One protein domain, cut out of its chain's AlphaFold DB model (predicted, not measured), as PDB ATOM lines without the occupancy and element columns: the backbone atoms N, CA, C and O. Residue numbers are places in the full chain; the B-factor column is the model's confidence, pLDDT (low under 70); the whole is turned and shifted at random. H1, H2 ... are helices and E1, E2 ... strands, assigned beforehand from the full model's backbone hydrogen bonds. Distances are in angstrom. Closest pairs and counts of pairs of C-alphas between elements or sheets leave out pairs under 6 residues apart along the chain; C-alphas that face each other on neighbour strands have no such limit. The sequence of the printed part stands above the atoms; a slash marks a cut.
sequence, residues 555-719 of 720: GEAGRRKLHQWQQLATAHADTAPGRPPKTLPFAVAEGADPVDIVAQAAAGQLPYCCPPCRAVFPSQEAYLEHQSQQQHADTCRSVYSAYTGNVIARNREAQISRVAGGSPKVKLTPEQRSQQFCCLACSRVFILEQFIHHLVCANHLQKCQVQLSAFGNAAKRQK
ATOM      1  N   GLY A 555     230.547 183.320 203.016       53.59
ATOM      2  CA  GLY A 555     231.435 183.652 204.122       53.59
ATOM      3  C   GLY A 555     232.615 182.689 204.265       53.59
ATOM      4  O   GLY A 555     233.721 183.159 204.495       53.59
ATOM      5  N   GLU A 556     232.445 181.377 204.089       61.00
ATOM      6  CA  GLU A 556     233.561 180.422 204.185       61.00
ATOM      7  C   GLU A 556     234.500 180.487 202.978       61.00
ATOM      8  O   GLU A 556     235.708 180.670 203.148       61.00
ATOM      9  N   ALA A 557     233.968 180.400 201.756       65.88
ATOM     10  CA  ALA A 557     234.782 180.500 200.543       65.88
ATOM     11  C   ALA A 557     235.480 181.871 200.441       65.88
ATOM     12  O   ALA A 557     236.670 181.947 200.125       65.88
ATOM     13  N   GLY A 558     234.766 182.946 200.792       66.62
ATOM     14  CA  GLY A 558     235.288 184.306 200.890       66.62
ATOM     15  C   GLY A 558     236.358 184.454 201.972       66.62
ATOM     16  O   GLY A 558     237.412 185.014 201.689       66.62
ATOM     17  N   ARG A 559     236.171 183.894 203.179       72.25
ATOM     18  CA  ARG A 559     237.200 183.901 204.242       72.25
ATOM     19  C   ARG A 559     238.453 183.125 203.843       72.25
ATOM     20  O   ARG A 559     239.550 183.606 204.106       72.25
ATOM     21  N   ARG A 560     238.319 181.970 203.180       77.56
ATOM     22  CA  ARG A 560     239.468 181.189 202.683       77.56
ATOM     23  C   ARG A 560     240.254 181.976 201.622       77.56
ATOM     24  O   ARG A 560     241.472 182.089 201.746       77.56
ATOM     25  N   LYS A 561     239.569 182.608 200.656       72.69
ATOM     26  CA  LYS A 561     240.189 183.533 199.683       72.69
ATOM     27  C   LYS A 561     240.836 184.746 200.360       72.69
ATOM     28  O   LYS A 561     241.978 185.072 200.064       72.69
ATOM     29  N   LEU A 562     240.145 185.400 201.294       74.69
ATOM     30  CA  LEU A 562     240.655 186.554 202.043       74.69
ATOM     31  C   LEU A 562     241.930 186.204 202.821       74.69
ATOM     32  O   LEU A 562     242.896 186.958 202.771       74.69
ATOM     33  N   HIS A 563     241.956 185.051 203.491       78.50
ATOM     34  CA  HIS A 563     243.126 184.564 204.219       78.50
ATOM     35  C   HIS A 563     244.303 184.279 203.273       78.50
ATOM     36  O   HIS A 563     245.429 184.680 203.556       78.50
ATOM     37  N   GLN A 564     244.048 183.675 202.106       80.44
ATOM     38  CA  GLN A 564     245.052 183.505 201.049       80.44
ATOM     39  C   GLN A 564     245.596 184.862 200.557       80.44
ATOM     40  O   GLN A 564     246.808 185.028 200.417       80.44
ATOM     41  N   TRP A 565     244.731 185.863 200.359       75.56
ATOM     42  CA  TRP A 565     245.150 187.220 199.989       75.56
ATOM     43  C   TRP A 565     245.950 187.922 201.093       75.56
ATOM     44  O   TRP A 565     246.917 188.617 200.787       75.56
ATOM     45  N   GLN A 566     245.604 187.713 202.364       80.00
ATOM     46  CA  GLN A 566     246.370 188.213 203.509       80.00
ATOM     47  C   GLN A 566     247.744 187.537 203.616       80.00
ATOM     48  O   GLN A 566     248.736 188.221 203.852       80.00
ATOM     49  N   GLN A 567     247.842 186.225 203.372       80.69
ATOM     50  CA  GLN A 567     249.124 185.514 203.310       80.69
ATOM     51  C   GLN A 567     250.019 186.048 202.180       80.69
ATOM     52  O   GLN A 567     251.194 186.321 202.417       80.69
ATOM     53  N   LEU A 568     249.465 186.268 200.981       75.31
ATOM     54  CA  LEU A 568     250.191 186.857 199.848       75.31
ATOM     55  C   LEU A 568     250.623 188.310 200.114       75.31
ATOM     56  O   LEU A 568     251.735 188.698 199.762       75.31
ATOM     57  N   ALA A 569     249.776 189.107 200.767       71.25
ATOM     58  CA  ALA A 569     250.105 190.473 201.164       71.25
ATOM     59  C   ALA A 569     251.255 190.513 202.189       71.25
ATOM     60  O   ALA A 569     252.224 191.248 201.992       71.25
ATOM     61  N   THR A 570     251.198 189.665 203.222       77.25
ATOM     62  CA  THR A 570     252.261 189.517 204.231       77.25
ATOM     63  C   THR A 570     253.569 189.023 203.609       77.25
ATOM     64  O   THR A 570     254.609 189.626 203.850       77.25
ATOM     65  N   ALA A 571     253.533 188.027 202.717       75.19
ATOM     66  CA  ALA A 571     254.714 187.556 201.978       75.19
ATOM     67  C   ALA A 571     255.337 188.621 201.045       75.19
ATOM     68  O   ALA A 571     256.448 188.453 200.541       75.19
ATOM     69  N   HIS A 572     254.637 189.730 200.799       69.38
ATOM     70  CA  HIS A 572     255.158 190.895 200.089       69.38
ATOM     71  C   HIS A 572     255.504 192.079 201.005       69.38
ATOM     72  O   HIS A 572     256.112 193.037 200.519       69.38
ATOM     73  N   ALA A 573     255.190 192.030 202.303       64.19
ATOM     74  CA  ALA A 573     255.523 193.080 203.265       64.19
ATOM     75  C   ALA A 573     257.044 193.291 203.372       64.19
ATOM     76  O   ALA A 573     257.500 194.430 203.280       64.19
ATOM     77  N   ASP A 574     257.814 192.199 203.429       61.22
ATOM     78  CA  ASP A 574     259.279 192.209 203.582       61.22
ATOM     79  C   ASP A 574     260.037 192.769 202.368       61.22
ATOM     80  O   ASP A 574     261.207 193.145 202.465       61.22
ATOM     81  N   THR A 575     259.390 192.874 201.201       63.19
ATOM     82  CA  THR A 575     260.012 193.566 200.065       63.19
ATOM     83  C   THR A 575     260.157 195.051 200.399       63.19
ATOM     84  O   THR A 575     259.183 195.701 200.777       63.19
ATOM     85  N   ALA A 576     261.363 195.611 200.256       58.28
ATOM     86  CA  ALA A 576     261.670 196.986 200.670       58.28
ATOM     87  C   ALA A 576     260.578 197.999 200.239       58.28
ATOM     88  O   ALA A 576     260.042 197.862 199.129       58.28
ATOM     89  N   PRO A 577     260.254 199.029 201.053       54.59
ATOM     90  CA  PRO A 577     259.033 199.854 200.939       54.59
ATOM     91  C   PRO A 577     258.939 200.755 199.689       54.59
ATOM     92  O   PRO A 577     258.104 201.651 199.617       54.59
ATOM     93  N   GLY A 578     259.793 200.519 198.691       52.59
ATOM     94  CA  GLY A 578     259.746 201.119 197.364       52.59
ATOM     95  C   GLY A 578     259.582 200.127 196.207       52.59
ATOM     96  O   GLY A 578     259.511 200.585 195.081       52.59
ATOM     97  N   ARG A 579     259.506 198.798 196.383       57.69
ATOM     98  CA  ARG A 579     259.212 197.901 195.238       57.69
ATOM     99  C   ARG A 579     257.752 197.437 195.248       57.69
ATOM    100  O   ARG A 579     257.358 196.758 196.197       57.69
ATOM    101  N   PRO A 580     256.941 197.754 194.218       54.28
ATOM    102  CA  PRO A 580     255.717 197.004 193.990       54.28
ATOM    103  C   PRO A 580     256.109 195.586 193.528       54.28
ATOM    104  O   PRO A 580     257.013 195.454 192.691       54.28
ATOM    105  N   PRO A 581     255.476 194.525 194.059       55.78
ATOM    106  CA  PRO A 581     255.542 193.189 193.476       55.78
ATOM    107  C   PRO A 581     255.310 193.232 191.960       55.78
ATOM    108  O   PRO A 581     254.470 193.991 191.481       55.78
ATOM    109  N   LYS A 582     256.056 192.430 191.186       53.00
ATOM    110  CA  LYS A 582     255.876 192.362 189.720       53.00
ATOM    111  C   LYS A 582     254.449 191.932 189.358       53.00
ATOM    112  O   LYS A 582     253.839 192.493 188.455       53.00
ATOM    113  N   THR A 583     253.926 190.982 190.127       50.62
ATOM    114  CA  THR A 583     252.556 190.475 190.093       50.62
ATOM    115  C   THR A 583     251.808 190.957 191.334       50.62
ATOM    116  O   THR A 583     251.619 190.202 192.287       50.62
ATOM    117  N   LEU A 584     251.408 192.230 191.362       51.09
ATOM    118  CA  LEU A 584     250.404 192.685 192.324       51.09
ATOM    119  C   LEU A 584     249.062 192.014 191.973       51.09
ATOM    120  O   LEU A 584     248.540 192.294 190.897       51.09
ATOM    121  N   PRO A 585     248.438 191.213 192.861       50.66
ATOM    122  CA  PRO A 585     247.115 190.622 192.605       50.66
ATOM    123  C   PRO A 585     245.966 191.648 192.664       50.66
ATOM    124  O   PRO A 585     244.793 191.291 192.668       50.66
ATOM    125  N   PHE A 586     246.319 192.930 192.748       60.94
ATOM    126  CA  PHE A 586     245.432 194.089 192.790       60.94
ATOM    127  C   PHE A 586     245.543 194.932 191.507       60.94
ATOM    128  O   PHE A 586     244.909 195.982 191.410       60.94
ATOM    129  N   ALA A 587     246.387 194.511 190.555       68.50
ATOM    130  CA  ALA A 587     246.415 195.073 189.213       68.50
ATOM    131  C   ALA A 587     245.173 194.600 188.443       68.50
ATOM    132  O   ALA A 587     244.833 193.418 188.436       68.50
ATOM    133  N   VAL A 588     244.502 195.551 187.813       76.62
ATOM    134  CA  VAL A 588     243.287 195.374 187.023       76.62
ATOM    135  C   VAL A 588     243.670 195.009 185.586       76.62
ATOM    136  O   VAL A 588     244.654 195.530 185.058       76.62
ATOM    137  N   ALA A 589     242.897 194.123 184.952       79.19
ATOM    138  CA  ALA A 589     243.061 193.804 183.534       79.19
ATOM    139  C   ALA A 589     242.798 195.045 182.663       79.19
ATOM    140  O   ALA A 589     241.873 195.813 182.925       79.19
ATOM    141  N   GLU A 590     243.610 195.248 181.627       78.56
ATOM    142  CA  GLU A 590     243.492 196.415 180.753       78.56
ATOM    143  C   GLU A 590     242.113 196.458 180.072       78.56
ATOM    144  O   GLU A 590     241.719 195.517 179.388       78.56
ATOM    145  N   GLY A 591     241.367 197.545 180.302       79.94
ATOM    146  CA  GLY A 591     240.013 197.737 179.768       79.94
ATOM    147  C   GLY A 591     238.855 197.220 180.636       79.94
ATOM    148  O   GLY A 591     237.710 197.364 180.220       79.94
ATOM    149  N   ALA A 592     239.100 196.655 181.825       82.62
ATOM    150  CA  ALA A 592     238.022 196.205 182.716       82.62
ATOM    151  C   ALA A 592     237.228 197.371 183.349       82.62
ATOM    152  O   ALA A 592     237.804 198.385 183.754       82.62
ATOM    153  N   ASP A 593     235.905 197.210 183.482       84.31
ATOM    154  CA  ASP A 593     235.007 198.255 183.988       84.31
ATOM    155  C   ASP A 593     235.197 198.495 185.510       84.31
ATOM    156  O   ASP A 593     235.124 197.546 186.302       84.31
ATOM    157  N   PRO A 594     235.412 199.746 185.979       82.75
ATOM    158  CA  PRO A 594     235.415 200.066 187.410       82.75
ATOM    159  C   PRO A 594     234.145 199.642 188.164       82.75
ATOM    160  O   PRO A 594     234.238 199.370 189.363       82.75
ATOM    161  N   VAL A 595     232.980 199.603 187.512       84.31
ATOM    162  CA  VAL A 595     231.702 199.173 188.098       84.31
ATOM    163  C   VAL A 595     231.731 197.676 188.394       84.31
ATOM    164  O   VAL A 595     231.468 197.293 189.534       84.31
ATOM    165  N   ASP A 596     232.148 196.846 187.434       85.44
ATOM    166  CA  ASP A 596     232.286 195.395 187.621       85.44
ATOM    167  C   ASP A 596     233.288 195.058 188.726       85.44
ATOM    168  O   ASP A 596     233.035 194.192 189.559       85.44
ATOM    169  N   ILE A 597     234.412 195.776 188.789       83.62
ATOM    170  CA  ILE A 597     235.434 195.572 189.826       83.62
ATOM    171  C   ILE A 597     234.877 195.907 191.219       83.62
ATOM    172  O   ILE A 597     235.142 195.189 192.188       83.62
ATOM    173  N   VAL A 598     234.073 196.970 191.332       81.19
ATOM    174  CA  VAL A 598     233.379 197.324 192.581       81.19
ATOM    175  C   VAL A 598     232.302 196.290 192.926       81.19
ATOM    176  O   VAL A 598     232.204 195.904 194.090       81.19
ATOM    177  N   ALA A 599     231.555 195.773 191.947       80.94
ATOM    178  CA  ALA A 599     230.571 194.710 192.154       80.94
ATOM    179  C   ALA A 599     231.226 193.386 192.597       80.94
ATOM    180  O   ALA A 599     230.755 192.745 193.536       80.94
ATOM    181  N   GLN A 600     232.358 193.005 192.002       81.31
ATOM    182  CA  GLN A 600     233.137 191.823 192.387       81.31
ATOM    183  C   GLN A 600     233.745 191.958 193.793       81.31
ATOM    184  O   GLN A 600     233.783 190.977 194.540       81.31
ATOM    185  N   ALA A 601     234.183 193.157 194.195       81.88
ATOM    186  CA  ALA A 601     234.615 193.427 195.570       81.88
ATOM    187  C   ALA A 601     233.436 193.387 196.564       81.88
ATOM    188  O   ALA A 601     233.539 192.769 197.627       81.88
ATOM    189  N   ALA A 602     232.282 193.965 196.204       79.75
ATOM    190  CA  ALA A 602     231.049 193.899 196.993       79.75
ATOM    191  C   ALA A 602     230.561 192.451 197.193       79.75
ATOM    192  O   ALA A 602     230.188 192.072 198.300       79.75
ATOM    193  N   ALA A 603     230.658 191.619 196.154       78.25
ATOM    194  CA  ALA A 603     230.346 190.193 196.188       78.25
ATOM    195  C   ALA A 603     231.431 189.317 196.863       78.25
ATOM    196  O   ALA A 603     231.311 188.091 196.868       78.25
ATOM    197  N   GLY A 604     232.508 189.905 197.402       74.62
ATOM    198  CA  GLY A 604     233.600 189.174 198.061       74.62
ATOM    199  C   GLY A 604     234.432 188.284 197.127       74.62
ATOM    200  O   GLY A 604     235.145 187.391 197.590       74.62
ATOM    201  N   GLN A 605     234.337 188.498 195.811       78.81
ATOM    202  CA  GLN A 605     235.127 187.788 194.804       78.81
ATOM    203  C   GLN A 605     236.549 188.360 194.722       78.81
ATOM    204  O   GLN A 605     237.509 187.592 194.610       78.81
ATOM    205  N   LEU A 606     236.671 189.688 194.849       78.88
ATOM    206  CA  LEU A 606     237.930 190.426 194.986       78.88
ATOM    207  C   LEU A 606     238.130 190.914 196.437       78.88
ATOM    208  O   LEU A 606     237.154 191.256 197.106       78.88
ATOM    209  N   PRO A 607     239.376 190.969 196.943       80.94
ATOM    210  CA  PRO A 607     239.668 191.484 198.277       80.94
ATOM    211  C   PRO A 607     239.623 193.017 198.315       80.94
ATOM    212  O   PRO A 607     240.108 193.686 197.405       80.94
ATOM    213  N   TYR A 608     239.164 193.591 199.429       86.69
ATOM    214  CA  TYR A 608     239.413 195.004 199.717       86.69
ATOM    215  C   TYR A 608     240.901 195.186 200.026       86.69
ATOM    216  O   TYR A 608     241.400 194.686 201.033       86.69
ATOM    217  N   CYS A 609     241.632 195.865 199.146       85.81
ATOM    218  CA  CYS A 609     243.093 195.884 199.167       85.81
ATOM    219  C   CYS A 609     243.664 197.283 198.916       85.81
ATOM    220  O   CYS A 609     243.198 198.024 198.050       85.81
ATOM    221  N   CYS A 610     244.720 197.629 199.649       88.44
ATOM    222  CA  CYS A 610     245.432 198.899 199.551       88.44
ATOM    223  C   CYS A 610     246.864 198.662 199.034       88.44
ATOM    224  O   CYS A 610     247.756 198.380 199.841       88.44
ATOM    225  N   PRO A 611     247.122 198.774 197.713       85.50
ATOM    226  CA  PRO A 611     248.443 198.521 197.134       85.50
ATOM    227  C   PRO A 611     249.606 199.328 197.751       85.50
ATOM    228  O   PRO A 611     250.644 198.716 198.003       85.50
ATOM    229  N   PRO A 612     249.479 200.639 198.071       88.06
ATOM    230  CA  PRO A 612     250.590 201.417 198.640       88.06
ATOM    231  C   PRO A 612     250.999 200.975 200.049       88.06
ATOM    232  O   PRO A 612     252.176 201.034 200.390       88.06
ATOM    233  N   CYS A 613     250.040 200.519 200.860       88.38
ATOM    234  CA  CYS A 613     250.285 200.013 202.215       88.38
ATOM    235  C   CYS A 613     250.430 198.479 202.266       88.38
ATOM    236  O   CYS A 613     250.620 197.930 203.346       88.38
ATOM    237  N   ARG A 614     250.299 197.793 201.118       85.31
ATOM    238  CA  ARG A 614     250.222 196.324 200.968       85.31
ATOM    239  C   ARG A 614     249.259 195.641 201.955       85.31
ATOM    240  O   ARG A 614     249.514 194.531 202.402       85.31
ATOM    241  N   ALA A 615     248.150 196.298 202.292       86.38
ATOM    242  CA  ALA A 615     247.194 195.826 203.297       86.38
ATOM    243  C   ALA A 615     245.921 195.240 202.657       86.38
ATOM    244  O   ALA A 615     245.464 195.732 201.622       86.38
ATOM    245  N   VAL A 616     245.343 194.208 203.282       88.31
ATOM    246  CA  VAL A 616     244.121 193.511 202.837       88.31
ATOM    247  C   VAL A 616     243.102 193.464 203.978       88.31
ATOM    248  O   VAL A 616     243.415 193.018 205.083       88.31
ATOM    249  N   PHE A 617     241.879 193.909 203.697       88.44
ATOM    250  CA  PHE A 617     240.846 194.230 204.682       88.44
ATOM    251  C   PHE A 617     239.648 193.271 204.588       88.44
ATOM    252  O   PHE A 617     239.269 192.871 203.486       88.44
ATOM    253  N   PRO A 618     239.016 192.916 205.723       84.75
ATOM    254  CA  PRO A 618     237.888 191.983 205.750       84.75
ATOM    255  C   PRO A 618     236.553 192.602 205.308       84.75
ATOM    256  O   PRO A 618     235.594 191.867 205.085       84.75
ATOM    257  N   SER A 619     236.464 193.931 205.210       88.31
ATOM    258  CA  SER A 619     235.249 194.658 204.839       88.31
ATOM    259  C   SER A 619     235.573 195.965 204.110       88.31
ATOM    260  O   SER A 619     236.669 196.518 204.252       88.31
ATOM    261  N   GLN A 620     234.588 196.487 203.372       90.00
ATOM    262  CA  GLN A 620     234.666 197.809 202.746       90.00
ATOM    263  C   GLN A 620     234.854 198.923 203.786       90.00
ATOM    264  O   GLN A 620     235.624 199.848 203.558       90.00
ATOM    265  N   GLU A 621     234.194 198.814 204.941       93.44
ATOM    266  CA  GLU A 621     234.281 199.784 206.037       93.44
ATOM    267  C   GLU A 621     235.718 199.920 206.564       93.44
ATOM    268  O   GLU A 621     236.261 201.021 206.554       93.44
ATOM    269  N   ALA A 622     236.384 198.808 206.898       93.62
ATOM    270  CA  ALA A 622     237.769 198.821 207.383       93.62
ATOM    271  C   ALA A 622     238.770 199.349 206.331       93.62
ATOM    272  O   ALA A 622     239.770 199.984 206.666       93.62
ATOM    273  N   TYR A 623     238.493 199.114 205.045       94.12
ATOM    274  CA  TYR A 623     239.279 199.646 203.930       94.12
ATOM    275  C   TYR A 623     239.108 201.162 203.748       94.12
ATOM    276  O   TYR A 623     240.099 201.877 203.586       94.12
ATOM    277  N   LEU A 624     237.871 201.662 203.812       94.94
ATOM    278  CA  LEU A 624     237.573 203.095 203.735       94.94
ATOM    279  C   LEU A 624     238.099 203.844 204.964       94.94
ATOM    280  O   LEU A 624     238.632 204.947 204.829       94.94
ATOM    281  N   GLU A 625     237.997 203.239 206.152       95.56
ATOM    282  CA  GLU A 625     238.583 203.767 207.383       95.56
ATOM    283  C   GLU A 625     240.099 203.902 207.224       95.56
ATOM    284  O   GLU A 625     240.628 204.999 207.404       95.56
ATOM    285  N   HIS A 626     240.787 202.843 206.786       95.38
ATOM    286  CA  HIS A 626     242.218 202.889 206.491       95.38
ATOM    287  C   HIS A 626     242.581 203.990 205.481       95.38
ATOM    288  O   HIS A 626     243.513 204.752 205.730       95.38
ATOM    289  N   GLN A 627     241.832 204.133 204.382       95.25
ATOM    290  CA  GLN A 627     242.075 205.203 203.403       95.25
ATOM    291  C   GLN A 627     241.893 206.614 203.984       95.25
ATOM    292  O   GLN A 627     242.558 207.549 203.544       95.25
ATOM    293  N   SER A 628     241.044 206.780 205.002       94.81
ATOM    294  CA  SER A 628     240.857 208.061 205.696       94.81
ATOM    295  C   SER A 628     241.988 208.422 206.679       94.81
ATOM    296  O   SER A 628     242.101 209.581 207.086       94.81
ATOM    297  N   GLN A 629     242.845 207.465 207.062       95.38
ATOM    298  CA  GLN A 629     243.886 207.665 208.075       95.38
ATOM    299  C   GLN A 629     245.073 208.487 207.548       95.38
ATOM    300  O   GLN A 629     245.608 208.253 206.464       95.38
ATOM    301  N   GLN A 630     245.593 209.394 208.382       93.19
ATOM    302  CA  GLN A 630     246.785 210.184 208.045       93.19
ATOM    303  C   GLN A 630     248.023 209.310 207.758       93.19
ATOM    304  O   GLN A 630     248.837 209.668 206.906       93.19
ATOM    305  N   GLN A 631     248.146 208.155 208.425       93.75
ATOM    306  CA  GLN A 631     249.236 207.201 208.196       93.75
ATOM    307  C   GLN A 631     249.226 206.672 206.754       93.75
ATOM    308  O   GLN A 631     250.261 206.719 206.093       93.75
ATOM    309  N   HIS A 632     248.058 206.275 206.231       93.69
ATOM    310  CA  HIS A 632     247.890 205.862 204.834       93.69
ATOM    311  C   HIS A 632     248.326 206.967 203.858       93.69
ATOM    312  O   HIS A 632     249.078 206.711 202.914       93.69
ATOM    313  N   ALA A 633     247.915 208.213 204.117       92.38
ATOM    314  CA  ALA A 633     248.280 209.343 203.269       92.38
ATOM    315  C   ALA A 633     249.798 209.622 203.270       92.38
ATOM    316  O   ALA A 633     250.378 209.883 202.217       92.38
ATOM    317  N   ASP A 634     250.467 209.532 204.423       92.38
ATOM    318  CA  ASP A 634     251.924 209.686 204.503       92.38
ATOM    319  C   ASP A 634     252.685 208.487 203.893       92.38
ATOM    320  O   ASP A 634     253.716 208.698 203.248       92.38
ATOM    321  N   THR A 635     252.159 207.254 203.976       92.56
ATOM    322  CA  THR A 635     252.682 206.114 203.197       92.56
ATOM    323  C   THR A 635     252.596 206.394 201.697       92.56
ATOM    324  O   THR A 635     253.601 206.273 200.998       92.56
ATOM    325  N   CYS A 636     251.441 206.842 201.195       92.19
ATOM    326  CA  CYS A 636     251.258 207.150 199.775       92.19
ATOM    327  C   CYS A 636     252.198 208.268 199.292       92.19
ATOM    328  O   CYS A 636     252.822 208.120 198.241       92.19
ATOM    329  N   ARG A 637     252.397 209.337 200.081       92.00
ATOM    330  CA  ARG A 637     253.408 210.380 199.794       92.00
ATOM    331  C   ARG A 637     254.820 209.797 199.676       92.00
ATOM    332  O   ARG A 637     255.555 210.163 198.758       92.00
ATOM    333  N   SER A 638     255.196 208.885 200.576       91.00
ATOM    334  CA  SER A 638     256.507 208.221 200.569       91.00
ATOM    335  C   SER A 638     256.706 207.348 199.322       91.00
ATOM    336  O   SER A 638     257.695 207.508 198.606       91.00
ATOM    337  N   VAL A 639     255.728 206.493 199.000       90.00
ATOM    338  CA  VAL A 639     255.764 205.608 197.821       90.00
ATOM    339  C   VAL A 639     255.796 206.420 196.520       90.00
ATOM    340  O   VAL A 639     256.632 206.156 195.656       90.00
ATOM    341  N   TYR A 640     254.976 207.469 196.398       90.81
ATOM    342  CA  TYR A 640     254.993 208.370 195.238       90.81
ATOM    343  C   TYR A 640     256.350 209.067 195.054       90.81
ATOM    344  O   TYR A 640     256.871 209.139 193.938       90.81
ATOM    345  N   SER A 641     256.962 209.518 196.155       89.31
ATOM    346  CA  SER A 641     258.300 210.123 196.142       89.31
ATOM    347  C   SER A 641     259.377 209.119 195.721       89.31
ATOM    348  O   SER A 641     260.324 209.477 195.019       89.31
ATOM    349  N   ALA A 642     259.230 207.846 196.097       86.69
ATOM    350  CA  ALA A 642     260.133 206.777 195.685       86.69
ATOM    351  C   ALA A 642     259.999 206.432 194.186       86.69
ATOM    352  O   ALA A 642     261.017 206.203 193.532       86.69
ATOM    353  N   TYR A 643     258.775 206.426 193.642       86.31
ATOM    354  CA  TYR A 643     258.487 206.058 192.245       86.31
ATOM    355  C   TYR A 643     258.767 207.183 191.244       86.31
ATOM    356  O   TYR A 643     259.177 206.907 190.120       86.31
ATOM    357  N   THR A 644     258.545 208.444 191.633       87.69
ATOM    358  CA  THR A 644     258.580 209.586 190.699       87.69
ATOM    359  C   THR A 644     259.720 210.575 190.951       87.69
ATOM    360  O   THR A 644     260.041 211.361 190.063       87.69
ATOM    361  N   GLY A 645     260.326 210.568 192.146       86.88
ATOM    362  CA  GLY A 645     261.282 211.592 192.590       86.88
ATOM    363  C   GLY A 645     260.638 212.917 193.041       86.88
ATOM    364  O   GLY A 645     261.328 213.793 193.565       86.88
ATOM    365  N   ASN A 646     259.318 213.068 192.886       89.12
ATOM    366  CA  ASN A 646     258.569 214.274 193.248       89.12
ATOM    367  C   ASN A 646     257.897 214.112 194.615       89.12
ATOM    368  O   ASN A 646     257.365 213.049 194.925       89.12
ATOM    369  N   VAL A 647     257.851 215.180 195.410       88.38
ATOM    370  CA  VAL A 647     257.165 215.183 196.708       88.38
ATOM    371  C   VAL A 647     255.786 215.819 196.557       88.38
ATOM    372  O   VAL A 647     255.661 216.957 196.103       88.38
ATOM    373  N   ILE A 648     254.754 215.092 196.988       86.94
ATOM    374  CA  ILE A 648     253.415 215.649 197.215       86.94
ATOM    375  C   ILE A 648     253.419 216.302 198.595       86.94
ATOM    376  O   ILE A 648     253.669 215.634 199.605       86.94
ATOM    377  N   ALA A 649     253.149 217.603 198.647       85.50
ATOM    378  CA  ALA A 649     253.152 218.346 199.900       85.50
ATOM    379  C   ALA A 649     252.002 217.918 200.848       85.50
ATOM    380  O   ALA A 649     251.027 217.271 200.453       85.50
ATOM    381  N   ARG A 650     252.117 218.237 202.147       84.50
ATOM    382  CA  ARG A 650     251.120 217.843 203.172       84.50
ATOM    383  C   ARG A 650     249.864 218.732 203.202       84.50
ATOM    384  O   ARG A 650     248.870 218.335 203.804       84.50
ATOM    385  N   ASN A 651     249.892 219.908 202.573       78.94
ATOM    386  CA  ASN A 651     248.763 220.841 202.461       78.94
ATOM    387  C   ASN A 651     247.635 220.308 201.551       78.94
ATOM    388  O   ASN A 651     247.865 219.503 200.650       78.94
ATOM    389  N   ARG A 652     246.398 220.773 201.798       60.31
ATOM    390  CA  ARG A 652     245.144 220.255 201.196       60.31
ATOM    391  C   ARG A 652     245.101 220.249 199.665       60.31
ATOM    392  O   ARG A 652     244.355 219.464 199.092       60.31
ATOM    393  N   GLU A 653     245.881 221.111 199.025       65.88
ATOM    394  CA  GLU A 653     245.939 221.275 197.568       65.88
ATOM    395  C   GLU A 653     246.796 220.202 196.873       65.88
ATOM    396  O   GLU A 653     246.855 220.181 195.648       65.88
ATOM    397  N   ALA A 654     247.451 219.311 197.636       62.84
ATOM    398  CA  ALA A 654     248.271 218.201 197.134       62.84
ATOM    399  C   ALA A 654     249.337 218.624 196.099       62.84
ATOM    400  O   ALA A 654     249.696 217.859 195.206       62.84
ATOM    401  N   GLN A 655     249.851 219.852 196.222       77.62
ATOM    402  CA  GLN A 655     250.762 220.447 195.248       77.62
ATOM    403  C   GLN A 655     252.020 219.578 195.071       77.62
ATOM    404  O   GLN A 655     252.722 219.263 196.039       77.62
ATOM    405  N   ILE A 656     252.276 219.173 193.825       80.25
ATOM    406  CA  ILE A 656     253.402 218.314 193.450       80.25
ATOM    407  C   ILE A 656     254.624 219.197 193.200       80.25
ATOM    408  O   ILE A 656     254.662 219.953 192.229       80.25
ATOM    409  N   SER A 657     255.647 219.053 194.038       75.69
ATOM    410  CA  SER A 657     256.923 219.754 193.889       75.69
ATOM    411  C   SER A 657     258.017 218.784 193.456       75.69
ATOM    412  O   SER A 657     258.243 217.751 194.091       75.69
ATOM    413  N   ARG A 658     258.749 219.131 192.387       70.25
ATOM    414  CA  ARG A 658     259.985 218.421 192.029       70.25
ATOM    415  C   ARG A 658     261.018 218.645 193.131       70.25
ATOM    416  O   ARG A 658     261.323 219.792 193.455       70.25
ATOM    417  N   VAL A 659     261.588 217.575 193.678       70.94
ATOM    418  CA  VAL A 659     262.749 217.700 194.568       70.94
ATOM    419  C   VAL A 659     263.965 218.044 193.709       70.94
ATOM    420  O   VAL A 659     264.232 217.373 192.712       70.94
ATOM    421  N   ALA A 660     264.716 219.083 194.076       60.53
ATOM    422  CA  ALA A 660     265.950 219.435 193.378       60.53
ATOM    423  C   ALA A 660     266.952 218.265 193.463       60.53
ATOM    424  O   ALA A 660     267.358 217.869 194.554       60.53
ATOM    425  N   GLY A 661     267.305 217.675 192.316       65.06
ATOM    426  CA  GLY A 661     268.143 216.469 192.243       65.06
ATOM    427  C   GLY A 661     267.438 215.148 192.598       65.06
ATOM    428  O   GLY A 661     268.092 214.108 192.632       65.06
ATOM    429  N   GLY A 662     266.123 215.154 192.843       71.81
ATOM    430  CA  GLY A 662     265.349 213.957 193.179       71.81
ATOM    431  C   GLY A 662     265.101 213.048 191.977       71.81
ATOM    432  O   GLY A 662     264.064 213.145 191.327       71.81
ATOM    433  N   SER A 663     266.028 212.135 191.693       78.00
ATOM    434  CA  SER A 663     265.753 210.998 190.812       78.00
ATOM    435  C   SER A 663     264.837 209.978 191.515       78.00
ATOM    436  O   SER A 663     264.884 209.844 192.745       78.00
ATOM    437  N   PRO A 664     263.986 209.242 190.776       84.19
ATOM    438  CA  PRO A 664     263.170 208.190 191.367       84.19
ATOM    439  C   PRO A 664     264.071 207.087 191.931       84.19
ATOM    440  O   PRO A 664     264.863 206.472 191.212       84.19
ATOM    441  N   LYS A 665     263.925 206.810 193.232       84.69
ATOM    442  CA  LYS A 665     264.649 205.736 193.939       84.69
ATOM    443  C   LYS A 665     264.282 204.346 193.412       84.69
ATOM    444  O   LYS A 665     264.992 203.376 193.664       84.69
ATOM    445  N   VAL A 666     263.159 204.248 192.704       82.69
ATOM    446  CA  VAL A 666     262.553 203.014 192.220       82.69
ATOM    447  C   VAL A 666     262.438 203.083 190.705       82.69
ATOM    448  O   VAL A 666     261.671 203.872 190.162       82.69
ATOM    449  N   LYS A 667     263.161 202.203 190.011       82.81
ATOM    450  CA  LYS A 667     262.926 201.950 188.587       82.81
ATOM    451  C   LYS A 667     261.761 200.965 188.455       82.81
ATOM    452  O   LYS A 667     261.961 199.762 188.628       82.81
ATOM    453  N   LEU A 668     260.563 201.489 188.188       82.31
ATOM    454  CA  LEU A 668     259.428 200.702 187.696       82.31
ATOM    455  C   LEU A 668     259.733 200.217 186.272       82.31
ATOM    456  O   LEU A 668     260.315 200.965 185.482       82.31
ATOM    457  N   THR A 669     259.344 198.988 185.939       84.62
ATOM    458  CA  THR A 669     259.409 198.498 184.552       84.62
ATOM    459  C   THR A 669     258.244 199.070 183.720       84.62
ATOM    460  O   THR A 669     257.287 199.589 184.307       84.62
ATOM    461  N   PRO A 670     258.285 199.020 182.373       84.88
ATOM    462  CA  PRO A 670     257.180 199.496 181.533       84.88
ATOM    463  C   PRO A 670     255.845 198.823 181.877       84.88
ATOM    464  O   PRO A 670     254.822 199.494 181.983       84.88
ATOM    465  N   GLU A 671     255.874 197.522 182.161       83.06
ATOM    466  CA  GLU A 671     254.696 196.711 182.491       83.06
ATOM    467  C   GLU A 671     254.123 197.098 183.865       83.06
ATOM    468  O   GLU A 671     252.912 197.151 184.053       83.06
ATOM    469  N   GLN A 672     254.978 197.460 184.829       82.56
ATOM    470  CA  GLN A 672     254.537 197.997 186.125       82.56
ATOM    471  C   GLN A 672     253.948 199.416 186.028       82.56
ATOM    472  O   GLN A 672     253.322 199.879 186.983       82.56
ATOM    473  N   ARG A 673     254.146 200.116 184.903       83.69
ATOM    474  CA  ARG A 673     253.547 201.431 184.629       83.69
ATOM    475  C   ARG A 673     252.244 201.352 183.841       83.69
ATOM    476  O   ARG A 673     251.396 202.214 184.052       83.69
ATOM    477  N   SER A 674     252.076 200.348 182.978       84.19
ATOM    478  CA  SER A 674     250.797 200.083 182.307       84.19
ATOM    479  C   SER A 674     249.771 199.407 183.222       84.19
ATOM    480  O   SER A 674     248.577 199.544 182.970       84.19
ATOM    481  N   GLN A 675     250.198 198.744 184.308       86.38
ATOM    482  CA  GLN A 675     249.289 198.204 185.329       86.38
ATOM    483  C   GLN A 675     248.297 199.266 185.838       86.38
ATOM    484  O   GLN A 675     248.675 200.333 186.341       86.38
ATOM    485  N   GLN A 676     247.015 198.929 185.716       88.19
ATOM    486  CA  GLN A 676     245.884 199.768 186.092       88.19
ATOM    487  C   GLN A 676     245.332 199.349 187.465       88.19
ATOM    488  O   GLN A 676     245.437 198.191 187.859       88.19
ATOM    489  N   PHE A 677     244.746 200.286 188.210       88.62
ATOM    490  CA  PHE A 677     244.270 200.085 189.581       88.62
ATOM    491  C   PHE A 677     242.930 200.800 189.797       88.62
ATOM    492  O   PHE A 677     242.815 202.001 189.547       88.62
ATOM    493  N   CYS A 678     241.917 200.077 190.283       89.69
ATOM    494  CA  CYS A 678     240.612 200.649 190.623       89.69
ATOM    495  C   CYS A 678     240.620 201.232 192.044       89.69
ATOM    496  O   CYS A 678     240.987 200.564 193.011       89.69
ATOM    497  N   CYS A 679     240.167 202.477 192.195       92.50
ATOM    498  CA  CYS A 679     239.839 203.046 193.497       92.50
ATOM    499  C   CYS A 679     238.383 202.718 193.845       92.50
ATOM    500  O   CYS A 679     237.470 203.406 193.385       92.50
ATOM    501  N   LEU A 680     238.167 201.702 194.689       88.94
ATOM    502  CA  LEU A 680     236.825 201.225 195.062       88.94
ATOM    503  C   LEU A 680     235.955 202.327 195.698       88.94
ATOM    504  O   LEU A 680     234.755 202.384 195.454       88.94
ATOM    505  N   ALA A 681     236.559 203.259 196.443       89.88
ATOM    506  CA  ALA A 681     235.861 204.407 197.031       89.88
ATOM    507  C   ALA A 681     235.382 205.451 195.999       89.88
ATOM    508  O   ALA A 681     234.533 206.292 196.296       89.88
ATOM    509  N   CYS A 682     235.952 205.451 194.791       93.00
ATOM    510  CA  CYS A 682     235.708 206.468 193.768       93.00
ATOM    511  C   CYS A 682     235.167 205.923 192.440       93.00
ATOM    512  O   CYS A 682     234.862 206.749 191.577       93.00
ATOM    513  N   SER A 683     235.063 204.597 192.289       91.19
ATOM    514  CA  SER A 683     234.653 203.873 191.073       91.19
ATOM    515  C   SER A 683     235.389 204.361 189.820       91.19
ATOM    516  O   SER A 683     234.779 204.755 188.829       91.19
ATOM    517  N   ARG A 684     236.727 204.417 189.895       91.62
ATOM    518  CA  ARG A 684     237.602 204.900 188.813       91.62
ATOM    519  C   ARG A 684     238.894 204.101 188.735       91.62
ATOM    520  O   ARG A 684     239.490 203.798 189.769       91.62
ATOM    521  N   VAL A 685     239.333 203.835 187.509       90.62
ATOM    522  CA  VAL A 685     240.604 203.178 187.190       90.62
ATOM    523  C   VAL A 685     241.689 204.229 186.922       90.62
ATOM    524  O   VAL A 685     241.414 205.275 186.336       90.62
ATOM    525  N   PHE A 686     242.915 203.962 187.375       91.44
ATOM    526  CA  PHE A 686     244.087 204.829 187.221       91.44
ATOM    527  C   PHE A 686     245.354 203.991 186.987       91.44
ATOM    528  O   PHE A 686     245.469 202.895 187.532       91.44
ATOM    529  N   ILE A 687     246.355 204.520 186.275       90.50
ATOM    530  CA  ILE A 687     247.716 203.941 186.289       90.50
ATOM    531  C   ILE A 687     248.381 204.146 187.661       90.50
ATOM    532  O   ILE A 687     248.063 205.110 188.361       90.50
ATOM    533  N   LEU A 688     249.340 203.291 188.034       87.75
ATOM    534  CA  LEU A 688     249.957 203.253 189.375       87.75
ATOM    535  C   LEU A 688     250.376 204.627 189.941       87.75
ATOM    536  O   LEU A 688     250.037 204.963 191.076       87.75
ATOM    537  N   GLU A 689     251.085 205.446 189.157       88.88
ATOM    538  CA  GLU A 689     251.568 206.765 189.600       88.88
ATOM    539  C   GLU A 689     250.407 207.758 189.850       88.88
ATOM    540  O   GLU A 689     250.440 208.529 190.812       88.88
ATOM    541  N   GLN A 690     249.341 207.698 189.041       91.81
ATOM    542  CA  GLN A 690     248.127 208.509 189.220       91.81
ATOM    543  C   GLN A 690     247.257 207.999 190.376       91.81
ATOM    544  O   GLN A 690     246.693 208.805 191.113       91.81
ATOM    545  N   PHE A 691     247.176 206.679 190.561       92.81
ATOM    546  CA  PHE A 691     246.436 206.032 191.643       92.81
ATOM    547  C   PHE A 691     246.951 206.481 193.015       92.81
ATOM    548  O   PHE A 691     246.176 206.939 193.852       92.81
ATOM    549  N   ILE A 692     248.271 206.440 193.229       91.50
ATOM    550  CA  ILE A 692     248.886 206.843 194.506       91.50
ATOM    551  C   ILE A 692     248.682 208.344 194.776       91.50
ATOM    552  O   ILE A 692     248.422 208.732 195.914       91.50
ATOM    553  N   HIS A 693     248.749 209.187 193.739       91.94
ATOM    554  CA  HIS A 693     248.427 210.611 193.864       91.94
ATOM    555  C   HIS A 693     246.940 210.836 194.200       91.94
ATOM    556  O   HIS A 693     246.627 211.622 195.090       91.94
ATOM    557  N   HIS A 694     246.026 210.105 193.553       93.81
ATOM    558  CA  HIS A 694     244.585 210.197 193.800       93.81
ATOM    559  C   HIS A 694     244.214 209.889 195.259       93.81
ATOM    560  O   HIS A 694     243.415 210.623 195.843       93.81
ATOM    561  N   LEU A 695     244.825 208.864 195.866       93.62
ATOM    562  CA  LEU A 695     244.561 208.462 197.255       93.62
ATOM    563  C   LEU A 695     244.888 209.555 198.293       93.62
ATOM    564  O   LEU A 695     244.288 209.578 199.364       93.62
ATOM    565  N   VAL A 696     245.787 210.497 197.982       92.62
ATOM    566  CA  VAL A 696     246.109 211.631 198.875       92.62
ATOM    567  C   VAL A 696     245.373 212.930 198.528       92.62
ATOM    568  O   VAL A 696     245.539 213.931 199.227       92.62
ATOM    569  N   CYS A 697     244.541 212.941 197.481       91.31
ATOM    570  CA  CYS A 697     243.736 214.105 197.116       91.31
ATOM    571  C   CYS A 697     242.562 214.315 198.091       91.31
ATOM    572  O   CYS A 697     241.840 213.379 198.434       91.31
ATOM    573  N   ALA A 698     242.268 215.574 198.437       89.44
ATOM    574  CA  ALA A 698     241.159 215.919 199.335       89.44
ATOM    575  C   ALA A 698     239.783 215.384 198.873       89.44
ATOM    576  O   ALA A 698     238.969 214.993 199.705       89.44
ATOM    577  N   ASN A 699     239.538 215.303 197.557       91.69
ATOM    578  CA  ASN A 699     238.300 214.753 196.983       91.69
ATOM    579  C   ASN A 699     238.125 213.248 197.281       91.69
ATOM    580  O   ASN A 699     237.015 212.810 197.576       91.69
ATOM    581  N   HIS A 700     239.216 212.469 197.254       93.62
ATOM    582  CA  HIS A 700     239.199 211.050 197.619       93.62
ATOM    583  C   HIS A 700     238.858 210.887 199.106       93.62
ATOM    584  O   HIS A 700     237.880 210.227 199.446       93.62
ATOM    585  N   LEU A 701     239.589 211.585 199.983       93.12
ATOM    586  CA  LEU A 701     239.368 211.544 201.434       93.12
ATOM    587  C   LEU A 701     237.936 211.960 201.817       93.12
ATOM    588  O   LEU A 701     237.309 211.313 202.656       93.12
ATOM    589  N   GLN A 702     237.385 212.990 201.163       93.69
ATOM    590  CA  GLN A 702     235.995 213.416 201.348       93.69
ATOM    591  C   GLN A 702     234.996 212.319 200.942       93.69
ATOM    592  O   GLN A 702     234.029 212.083 201.664       93.69
ATOM    593  N   LYS A 703     235.220 211.619 199.821       94.38
ATOM    594  CA  LYS A 703     234.362 210.501 199.394       94.38
ATOM    595  C   LYS A 703     234.411 209.323 200.365       94.38
ATOM    596  O   LYS A 703     233.352 208.797 200.701       94.38
ATOM    597  N   CYS A 704     235.593 208.965 200.869       94.62
ATOM    598  CA  CYS A 704     235.738 207.918 201.883       94.62
ATOM    599  C   CYS A 704     234.971 208.276 203.168       94.62
ATOM    600  O   CYS A 704     234.215 207.454 203.676       94.62
ATOM    601  N   GLN A 705     235.069 209.525 203.639       95.12
ATOM    602  CA  GLN A 705     234.299 210.010 204.796       95.12
ATOM    603  C   GLN A 705     232.779 209.980 204.560       95.12
ATOM    604  O   GLN A 705     232.032 209.538 205.432       95.12
ATOM    605  N   VAL A 706     232.309 210.397 203.377       94.75
ATOM    606  CA  VAL A 706     230.884 210.318 203.007       94.75
ATOM    607  C   VAL A 706     230.398 208.866 203.006       94.75
ATOM    608  O   VAL A 706     229.367 208.581 203.615       94.75
ATOM    609  N   GLN A 707     231.142 207.933 202.406       94.31
ATOM    610  CA  GLN A 707     230.770 206.513 202.393       94.31
ATOM    611  C   GLN A 707     230.778 205.892 203.798       94.31
ATOM    612  O   GLN A 707     229.805 205.237 204.161       94.31
ATOM    613  N   LEU A 708     231.791 206.165 204.629       94.44
ATOM    614  CA  LEU A 708     231.818 205.736 206.037       94.44
ATOM    615  C   LEU A 708     230.597 206.252 206.816       94.44
ATOM    616  O   LEU A 708     229.956 205.497 207.545       94.44
ATOM    617  N   SER A 709     230.214 207.519 206.619       93.81
ATOM    618  CA  SER A 709     229.001 208.069 207.242       93.81
ATOM    619  C   SER A 709     227.716 207.387 206.753       93.81
ATOM    620  O   SER A 709     226.784 207.206 207.537       93.81
ATOM    621  N   ALA A 710     227.668 206.957 205.488       91.50
ATOM    622  CA  ALA A 710     226.540 206.211 204.939       91.50
ATOM    623  C   ALA A 710     226.453 204.802 205.549       91.50
ATOM    624  O   ALA A 710     225.370 204.415 205.988       91.50
ATOM    625  N   PHE A 711     227.577 204.086 205.681       89.38
ATOM    626  CA  PHE A 711     227.643 202.799 206.388       89.38
ATOM    627  C   PHE A 711     227.198 202.928 207.849       89.38
ATOM    628  O   PHE A 711     226.275 202.231 208.274       89.38
ATOM    629  N   GLY A 712     227.746 203.893 208.594       88.06
ATOM    630  CA  GLY A 712     227.360 204.146 209.984       88.06
ATOM    631  C   GLY A 712     225.884 204.533 210.160       88.06
ATOM    632  O   GLY A 712     225.287 204.236 211.195       88.06
ATOM    633  N   ASN A 713     225.261 205.163 209.159       88.50
ATOM    634  CA  ASN A 713     223.830 205.480 209.170       88.50
ATOM    635  C   ASN A 713     222.950 204.290 208.750       88.50
ATOM    636  O   ASN A 713     221.878 204.105 209.326       88.50
ATOM    637  N   ALA A 714     223.400 203.447 207.816       85.81
ATOM    638  CA  ALA A 714     222.724 202.198 207.464       85.81
ATOM    639  C   ALA A 714     222.731 201.206 208.642       85.81
ATOM    640  O   ALA A 714     221.681 200.686 209.014       85.81
ATOM    641  N   ALA A 715     223.876 201.036 209.308       81.75
ATOM    642  CA  ALA A 715     224.018 200.183 210.490       81.75
ATOM    643  C   ALA A 715     223.179 200.661 211.692       81.75
ATOM    644  O   ALA A 715     222.759 199.847 212.512       81.75
ATOM    645  N   LYS A 716     222.894 201.969 211.802       84.62
ATOM    646  CA  LYS A 716     221.913 202.506 212.766       84.62
ATOM    647  C   LYS A 716     220.477 202.162 212.367       84.62
ATOM    648  O   LYS A 716     219.713 201.727 213.217       84.62
ATOM    649  N   ARG A 717     220.121 202.309 211.084       82.88
ATOM    650  CA  ARG A 717     218.785 201.967 210.550       82.88
ATOM    651  C   ARG A 717     218.457 200.469 210.567       82.88
ATOM    652  O   ARG A 717     217.300 200.129 210.401       82.88
ATOM    653  N   GLN A 718     219.444 199.592 210.750       73.19
ATOM    654  CA  GLN A 718     219.244 198.149 210.957       73.19
ATOM    655  C   GLN A 718     219.124 197.752 212.444       73.19
ATOM    656  O   GLN A 718     218.994 196.570 212.749       73.19
ATOM    657  N   LYS A 719     219.208 198.718 213.371       68.94
ATOM    658  CA  LYS A 719     219.066 198.526 214.828       68.94
ATOM    659  C   LYS A 719     217.808 199.198 215.404       68.94
ATOM    660  O   LYS A 719     217.678 199.274 216.623       68.94
TER     661      LYS A 719
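This is residues 555 to 719 of the 720 residues of the protein "C2H2-type domain-containing protein" of Chlorella variabilis (UniProt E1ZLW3). Two small units, each a strand hairpin followed by a helix, make the body: E1 and E2 with H3, and E5 and E6 with H6. H4 packs on H6 and H7 packs on H3, while the long H1 covers the E1 and E2 hairpin; the small hairpin E3 and E4 sits beside H4 at one end, and residues 713 to 719 stick out at the other. The printed part has 165 residues, with seven named helices and six named strands in the order H1 H2 E1 E2 H3 H4 E3 E4 H5 E5 E6 H6 H7; its three sheets, E1 - E2, E3 - E4 and E5 - E6, are antiparallel. The class is mostly helix, and the whole is compact, with a radius of gyration of the C-alphas of 16.2 A and spans of 56 by 32 by 30 A.

E5, residues 676 to 679, and E6, residues 684 to 687, form an antiparallel hairpin, with N 677 and O 686 2.8 A apart, within hydrogen-bond range. The closest C-alphas of E6 and H2, residues 594 to 602, are those of Arg 684 and Pro 594, 5.5 A apart. H6, residues 688 to 695, touches H5, residues 670 to 674, closest at the C-alphas of Leu 688 and Arg 673, 6.2 A apart. H6 touches H4, residues 630 to 644, at a shallow tilt of 26 degrees, opposite ways, closest at the C-alphas of Ile 692 and Cys 636, 5.8 A apart. The hairpin of E3, residues 646 to 648, and E4, residues 656 to 658, has N 647 and O 657 2.9 A apart; the C-alphas of Val 647 and Ser 641 in H4 are 5.2 A apart. H3, residues 620 to 628, touches H7, residues 698 to 717, opposite ways at a steep tilt of 37 degrees, only just beyond shallow, closest at the C-alphas of Leu 624 and Cys 704, 5.5 A apart. The hairpin of E1, residues 608 to 610, and E2, residues 615 to 617, has N 610 and O 615 2.8 A apart. The closest C-alphas of E2 and H1, residues 555 to 573, are those of Val 616 and Gln 566, 5.8 A apart; H1 touches no helix. In H1 to H7 every O i to N i+4 pair is within hydrogen-bond range.

H1 begins at C-alpha 555 (231.435, 183.652, 204.122) and is 25.9 A long from first to last C-alpha. H4 measures 21.0 A. H7 measures 28.7 A and ends at C-alpha 717 (218.785, 201.967, 210.550).

The two C-alphas farthest apart, those of Gly 661 and Lys 719, are 56.9 A apart. The printed part has no cut. The links H1 to H2 and E4 to H5 are long. The mean pLDDT of the printed part is 82.0; residues 555 to 558, 572 to 587, 652 to 654, 660 to 661 and 719 are under 70.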